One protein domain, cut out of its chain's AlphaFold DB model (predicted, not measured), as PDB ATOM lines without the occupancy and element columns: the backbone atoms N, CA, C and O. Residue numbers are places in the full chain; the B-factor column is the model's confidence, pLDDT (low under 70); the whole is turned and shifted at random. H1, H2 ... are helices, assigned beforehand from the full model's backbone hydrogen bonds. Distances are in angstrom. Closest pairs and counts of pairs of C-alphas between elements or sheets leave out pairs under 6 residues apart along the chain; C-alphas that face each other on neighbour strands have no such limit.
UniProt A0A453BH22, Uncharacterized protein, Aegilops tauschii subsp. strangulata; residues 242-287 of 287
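Overview. This is residues 242 to 287 of the 287 residues of an uncharacterized protein of Aegilops tauschii subsp. strangulata (UniProt A0A453BH22). One helix, H2, lies along the longest axis of the model; the short helix H1 makes a corner with it at its first end, and a long stretch without a named element, residues 265 to 287, folds back along one side of H2. That stretch runs back toward the H1 end, loops round and returns, with Ala 276 and Ala 284 beside H2. The printed part has 46 residues with two named helices, H1 then H2, and no named strand; its class is all helix, though only 19 residues are in named elements. It is compact, with a radius of gyration of the C-alphas of 9.9 A, and spans 28 by 18 by 15 A, only just elongated.

Along the chain. Find C-alpha 252 at (28.984, 52.639, -6.842); from there H2, residues 252 to 264, runs 18.2 A to C-alpha 264 at (21.069, 47.911, -22.479). Then look at H1, residues 242 to 247, which begins at C-alpha 242 at (20.425, 49.858, 0.433) and is 8.5 A long. Residues 274 to 276 are a short helical run without a name.

Arrangement. Look at Arg 246 and Thr 252, the closest C-alphas of H1 and H2, 6.2 A apart. The two helices are close but not clearly touching, with 2 pairs of C-alphas within 8 A. They stand at a steep tilt of 67 degrees and run opposite ways. A tight link of 4 residues joins them. In H1 and H2 every O i to N i+4 pair is within hydrogen-bond range.

Size, cuts and confidence. The C-alphas of Thr 248 and Gly 266 are the two farthest apart, at 28.0 A. The printed part has no cut and ends at Tyr 287, the chain's last residue. The mean pLDDT of the printed part is 94.1, and no printed residue is under 70.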
ATOM      1  N   ASP A 242      19.282  50.378   1.206       85.44
ATOM      2  CA  ASP A 242      20.425  49.858   0.433       85.44
ATOM      3  C   ASP A 242      20.927  50.879  -0.587       85.44
ATOM      4  O   ASP A 242      22.125  50.989  -0.846       85.44
ATOM      5  N   ARG A 243      20.006  51.666  -1.153       87.25
ATOM      6  CA  ARG A 243      20.326  52.711  -2.126       87.25
ATOM      7  C   ARG A 243      21.150  53.827  -1.497       87.25
ATOM      8  O   ARG A 243      22.131  54.261  -2.092       87.25
ATOM      9  N   GLU A 244      20.740  54.308  -0.325       88.69
ATOM     10  CA  GLU A 244      21.471  55.368   0.378       88.69
ATOM     11  C   GLU A 244      22.820  54.855   0.871       88.69
ATOM     12  O   GLU A 244      23.816  55.551   0.704       88.69
ATOM     13  N   TYR A 245      22.871  53.622   1.386       88.88
ATOM     14  CA  TYR A 245      24.120  52.984   1.787       88.88
ATOM     15  C   TYR A 245      25.094  52.864   0.611       88.88
ATOM     16  O   TYR A 245      26.213  53.373   0.681       88.88
ATOM     17  N   ARG A 246      24.662  52.284  -0.514       89.12
ATOM     18  CA  ARG A 246      25.518  52.136  -1.696       89.12
ATOM     19  C   ARG A 246      25.960  53.472  -2.270       89.12
ATOM     20  O   ARG A 246      27.099  53.580  -2.707       89.12
ATOM     21  N   ALA A 247      25.131  54.511  -2.218       91.06
ATOM     22  CA  ALA A 247      25.529  55.845  -2.671       91.06
ATOM     23  C   ALA A 247      26.729  56.433  -1.896       91.06
ATOM     24  O   ALA A 247      27.353  57.373  -2.388       91.06
ATOM     25  N   THR A 248      27.069  55.891  -0.721       92.31
ATOM     26  CA  THR A 248      28.260  56.294   0.045       92.31
ATOM     27  C   THR A 248      29.558  55.623  -0.417       92.31
ATOM     28  O   THR A 248      30.636  56.105  -0.066       92.31
ATOM     29  N   LEU A 249      29.478  54.543  -1.203       90.12
ATOM     30  CA  LEU A 249      30.642  53.765  -1.628       90.12
ATOM     31  C   LEU A 249      31.271  54.345  -2.913       90.12
ATOM     32  O   LEU A 249      30.537  54.634  -3.866       90.12
ATOM     33  N   PRO A 250      32.608  54.510  -2.976       90.06
ATOM     34  CA  PRO A 250      33.300  55.077  -4.139       90.06
ATOM     35  C   PRO A 250      33.030  54.340  -5.458       90.06
ATOM     36  O   PRO A 250      32.856  54.973  -6.499       90.06
ATOM     37  N   GLU A 251      32.964  53.011  -5.409       88.06
ATOM     38  CA  GLU A 251      32.785  52.122  -6.560       88.06
ATOM     39  C   GLU A 251      31.377  52.182  -7.170       88.06
ATOM     40  O   GLU A 251      31.177  51.790  -8.322       88.06
ATOM     41  N   THR A 252      30.392  52.711  -6.438       92.19
ATOM     42  CA  THR A 252      28.984  52.639  -6.842       92.19
ATOM     43  C   THR A 252      28.703  53.342  -8.160       92.19
ATOM     44  O   THR A 252      27.917  52.841  -8.962       92.19
ATOM     45  N   GLY A 253      29.350  54.480  -8.421       93.75
ATOM     46  CA  GLY A 253      29.157  55.205  -9.677       93.75
ATOM     47  C   GLY A 253      29.569  54.377 -10.896       93.75
ATOM     48  O   GLY A 253      28.788  54.217 -11.831       93.75
ATOM     49  N   GLU A 254      30.772  53.801 -10.857       94.75
ATOM     50  CA  GLU A 254      31.314  53.001 -11.963       94.75
ATOM     51  C   GLU A 254      30.503  51.723 -12.191       94.75
ATOM     52  O   GLU A 254      30.238  51.331 -13.331       94.75
ATOM     53  N   MET A 255      30.064  51.088 -11.106       96.00
ATOM     54  CA  MET A 255      29.266  49.872 -11.185       96.00
ATOM     55  C   MET A 255      27.836  50.146 -11.677       96.00
ATOM     56  O   MET A 255      27.293  49.320 -12.406       96.00
ATOM     57  N   ILE A 256      27.239  51.312 -11.382       96.12
ATOM     58  CA  ILE A 256      25.943  51.714 -11.963       96.12
ATOM     59  C   ILE A 256      26.072  51.851 -13.485       96.12
ATOM     60  O   ILE A 256      25.237  51.330 -14.226       96.12
ATOM     61  N   ASP A 257      27.137  52.498 -13.963       97.19
ATOM     62  CA  ASP A 257      27.387  52.644 -15.399       97.19
ATOM     63  C   ASP A 257      27.588  51.281 -16.077       97.19
ATOM     64  O   ASP A 257      27.121  51.056 -17.199       97.19
ATOM     65  N   LEU A 258      28.274  50.351 -15.405       97.31
ATOM     66  CA  LEU A 258      28.445  48.983 -15.889       97.31
ATOM     67  C   LEU A 258      27.112  48.224 -15.934       97.31
ATOM     68  O   LEU A 258      26.795  47.627 -16.964       97.31
ATOM     69  N   ALA A 259      26.317  48.283 -14.865       97.31
ATOM     70  CA  ALA A 259      25.000  47.659 -14.795       97.31
ATOM     71  C   ALA A 259      24.080  48.176 -15.913       97.31
ATOM     72  O   ALA A 259      23.496  47.387 -16.656       97.31
ATOM     73  N   ALA A 260      24.043  49.494 -16.136       97.88
ATOM     74  CA  ALA A 260      23.270  50.110 -17.214       97.88
ATOM     75  C   ALA A 260      23.722  49.647 -18.614       97.88
ATOM     76  O   ALA A 260      22.892  49.363 -19.487       97.88
ATOM     77  N   LYS A 261      25.036  49.502 -18.839       98.38
ATOM     78  CA  LYS A 261      25.581  48.935 -20.087       98.38
ATOM     79  C   LYS A 261      25.170  47.475 -20.266       98.38
ATOM     80  O   LYS A 261      24.772  47.088 -21.360       98.38
ATOM     81  N   MET A 262      25.221  46.673 -19.205       98.31
ATOM     82  CA  MET A 262      24.794  45.272 -19.253       98.31
ATOM     83  C   MET A 262      23.296  45.163 -19.552       98.31
ATOM     84  O   MET A 262      22.911  44.419 -20.451       98.31
ATOM     85  N   ILE A 263      22.454  45.958 -18.889       97.94
ATOM     86  CA  ILE A 263      21.005  45.986 -19.129       97.94
ATOM     87  C   ILE A 263      20.690  46.392 -20.575       97.94
ATOM     88  O   ILE A 263      19.920  45.701 -21.242       97.94
ATOM     89  N   SER A 264      21.307  47.460 -21.094       97.88
ATOM     90  CA  SER A 264      21.069  47.911 -22.479       97.88
ATOM     91  C   SER A 264      21.529  46.899 -23.535       97.88
ATOM     92  O   SER A 264      20.958  46.843 -24.621       97.88
ATOM     93  N   ALA A 265      22.501  46.046 -23.200       98.06
ATOM     94  CA  ALA A 265      22.936  44.922 -24.025       98.06
ATOM     95  C   ALA A 265      22.062  43.656 -23.878       98.06
ATOM     96  O   ALA A 265      22.425  42.608 -24.408       98.06
ATOM     97  N   GLY A 266      20.944  43.710 -23.142       97.38
ATOM     98  CA  GLY A 266      20.079  42.550 -22.887       97.38
ATOM     99  C   GLY A 266      20.624  41.574 -21.839       97.38
ATOM    100  O   GLY A 266      20.114  40.466 -21.706       97.38
ATOM    101  N   ARG A 267      21.645  41.978 -21.079       97.62
ATOM    102  CA  ARG A 267      22.375  41.166 -20.090       97.62
ATOM    103  C   ARG A 267      22.031  41.551 -18.648       97.62
ATOM    104  O   ARG A 267      22.865  41.454 -17.757       97.62
ATOM    105  N   GLY A 268      20.805  42.019 -18.408       95.31
ATOM    106  CA  GLY A 268      20.364  42.453 -17.074       95.31
ATOM    107  C   GLY A 268      20.415  41.338 -16.022       95.31
ATOM    108  O   GLY A 268      20.737  41.594 -14.870       95.31
ATOM    109  N   MET A 269      20.162  40.090 -16.420       96.00
ATOM    110  CA  MET A 269      20.194  38.942 -15.503       96.00
ATOM    111  C   MET A 269      21.584  38.306 -15.361       96.00
ATOM    112  O   MET A 269      21.742  37.368 -14.581       96.00
ATOM    113  N   ASP A 270      22.588  38.802 -16.089       97.50
ATOM    114  CA  ASP A 270      23.960  38.321 -15.952       97.50
ATOM    115  C   ASP A 270      24.565  38.821 -14.636       97.50
ATOM    116  O   ASP A 270      24.294  39.940 -14.186       97.50
ATOM    117  N   LEU A 271      25.436  38.000 -14.050       97.69
ATOM    118  CA  LEU A 271      26.215  38.380 -12.877       97.69
ATOM    119  C   LEU A 271      27.211  39.489 -13.226       97.69
ATOM    120  O   LEU A 271      27.937  39.409 -14.222       97.69
ATOM    121  N   MET A 272      27.257  40.504 -12.373       97.38
ATOM    122  CA  MET A 272      28.278  41.538 -12.396       97.38
ATOM    123  C   MET A 272      29.613  41.010 -11.845       97.38
ATOM    124  O   MET A 272      29.646  39.965 -11.184       97.38
ATOM    125  N   PRO A 273      30.729  41.717 -12.106       95.88
ATOM    126  CA  PRO A 273      32.015  41.412 -11.492       95.88
ATOM    127  C   PRO A 273      31.943  41.394  -9.960       95.88
ATOM    128  O   PRO A 273      31.065  42.012  -9.357       95.88
ATOM    129  N   ARG A 274      32.895  40.708  -9.320       93.81
ATOM    130  CA  ARG A 274      32.941  40.563  -7.854       93.81
ATOM    131  C   ARG A 274      33.083  41.911  -7.143       93.81
ATOM    132  O   ARG A 274      32.650  42.054  -6.010       93.81
ATOM    133  N   GLU A 275      33.656  42.899  -7.814       92.25
ATOM    134  CA  GLU A 275      33.822  44.268  -7.329       92.25
ATOM    135  C   GLU A 275      32.479  44.988  -7.144       92.25
ATOM    136  O   GLU A 275      32.400  45.926  -6.360       92.25
ATOM    137  N   ALA A 276      31.412  44.544  -7.821       92.56
ATOM    138  CA  ALA A 276      30.075  45.094  -7.615       92.56
ATOM    139  C   ALA A 276      29.505  44.708  -6.242       92.56
ATOM    140  O   ALA A 276      28.764  45.481  -5.641       92.56
ATOM    141  N   ASN A 277      29.835  43.514  -5.748       91.94
ATOM    142  CA  ASN A 277      29.492  43.075  -4.403       91.94
ATOM    143  C   ASN A 277      30.408  41.918  -3.980       91.94
ATOM    144  O   ASN A 277      30.335  40.817  -4.536       91.94
ATOM    145  N   SER A 278      31.253  42.156  -2.977       91.06
ATOM    146  CA  SER A 278      32.182  41.145  -2.465       91.06
ATOM    147  C   SER A 278      31.487  40.005  -1.727       91.06
ATOM    148  O   SER A 278      32.037  38.902  -1.665       91.06
ATOM    149  N   ASP A 279      30.299  40.264  -1.181       90.81
ATOM    150  CA  ASP A 279      29.663  39.403  -0.185       90.81
ATOM    151  C   ASP A 279      28.707  38.388  -0.822       90.81
ATOM    152  O   ASP A 279      28.554  37.271  -0.322       90.81
ATOM    153  N   ALA A 280      28.089  38.738  -1.954       93.88
ATOM    154  CA  ALA A 280      27.251  37.827  -2.730       93.88
ATOM    155  C   ALA A 280      27.261  38.155  -4.234       93.88
ATOM    156  O   ALA A 280      27.358  39.325  -4.609       93.88
ATOM    157  N   PRO A 281      27.083  37.151  -5.115       95.56
ATOM    158  CA  PRO A 281      26.876  37.394  -6.539       95.56
ATOM    159  C   PRO A 281      25.660  38.294  -6.769       95.56
ATOM    160  O   PRO A 281      24.576  38.002  -6.265       95.56
ATOM    161  N   ILE A 282      25.826  39.358  -7.553       95.94
ATOM    162  CA  ILE A 282      24.754  40.302  -7.876       95.94
ATOM    163  C   ILE A 282      24.561  40.410  -9.386       95.94
ATOM    164  O   ILE A 282      25.529  40.452 -10.145       95.94
ATOM    165  N   THR A 283      23.309  40.409  -9.836       96.62
ATOM    166  CA  THR A 283      22.964  40.635 -11.247       96.62
ATOM    167  C   THR A 283      22.988  42.120 -11.588       96.62
ATOM    168  O   THR A 283      22.755  42.961 -10.721       96.62
ATOM    169  N   ALA A 284      23.195  42.452 -12.865       96.25
ATOM    170  CA  ALA A 284      23.122  43.841 -13.325       96.25
ATOM    171  C   ALA A 284      21.752  44.489 -13.071       96.25
ATOM    172  O   ALA A 284      21.679  45.682 -12.829       96.25
ATOM    173  N   TYR A 285      20.672  43.709 -13.103       94.12
ATOM    174  CA  TYR A 285      19.317  44.167 -12.802       94.12
ATOM    175  C   TYR A 285      19.123  44.517 -11.322       94.12
ATOM    176  O   TYR A 285      18.357  45.422 -10.997       94.12
ATOM    177  N   ARG A 286      19.774  43.777 -10.418       92.56
ATOM    178  CA  ARG A 286      19.614  43.956  -8.970       92.56
ATOM    179  C   ARG A 286      20.495  45.074  -8.403       92.56
ATOM    180  O   ARG A 286      20.164  45.603  -7.335       92.56
ATOM    181  N   TYR A 287      21.600  45.376  -9.084       92.19
ATOM    182  CA  TYR A 287      22.522  46.465  -8.764       92.19
ATOM    183  C   TYR A 287      21.918  47.838  -9.078       92.19
ATOM    184  O   TYR A 287      22.133  48.757  -8.254       92.19
TER     185      TYR A 287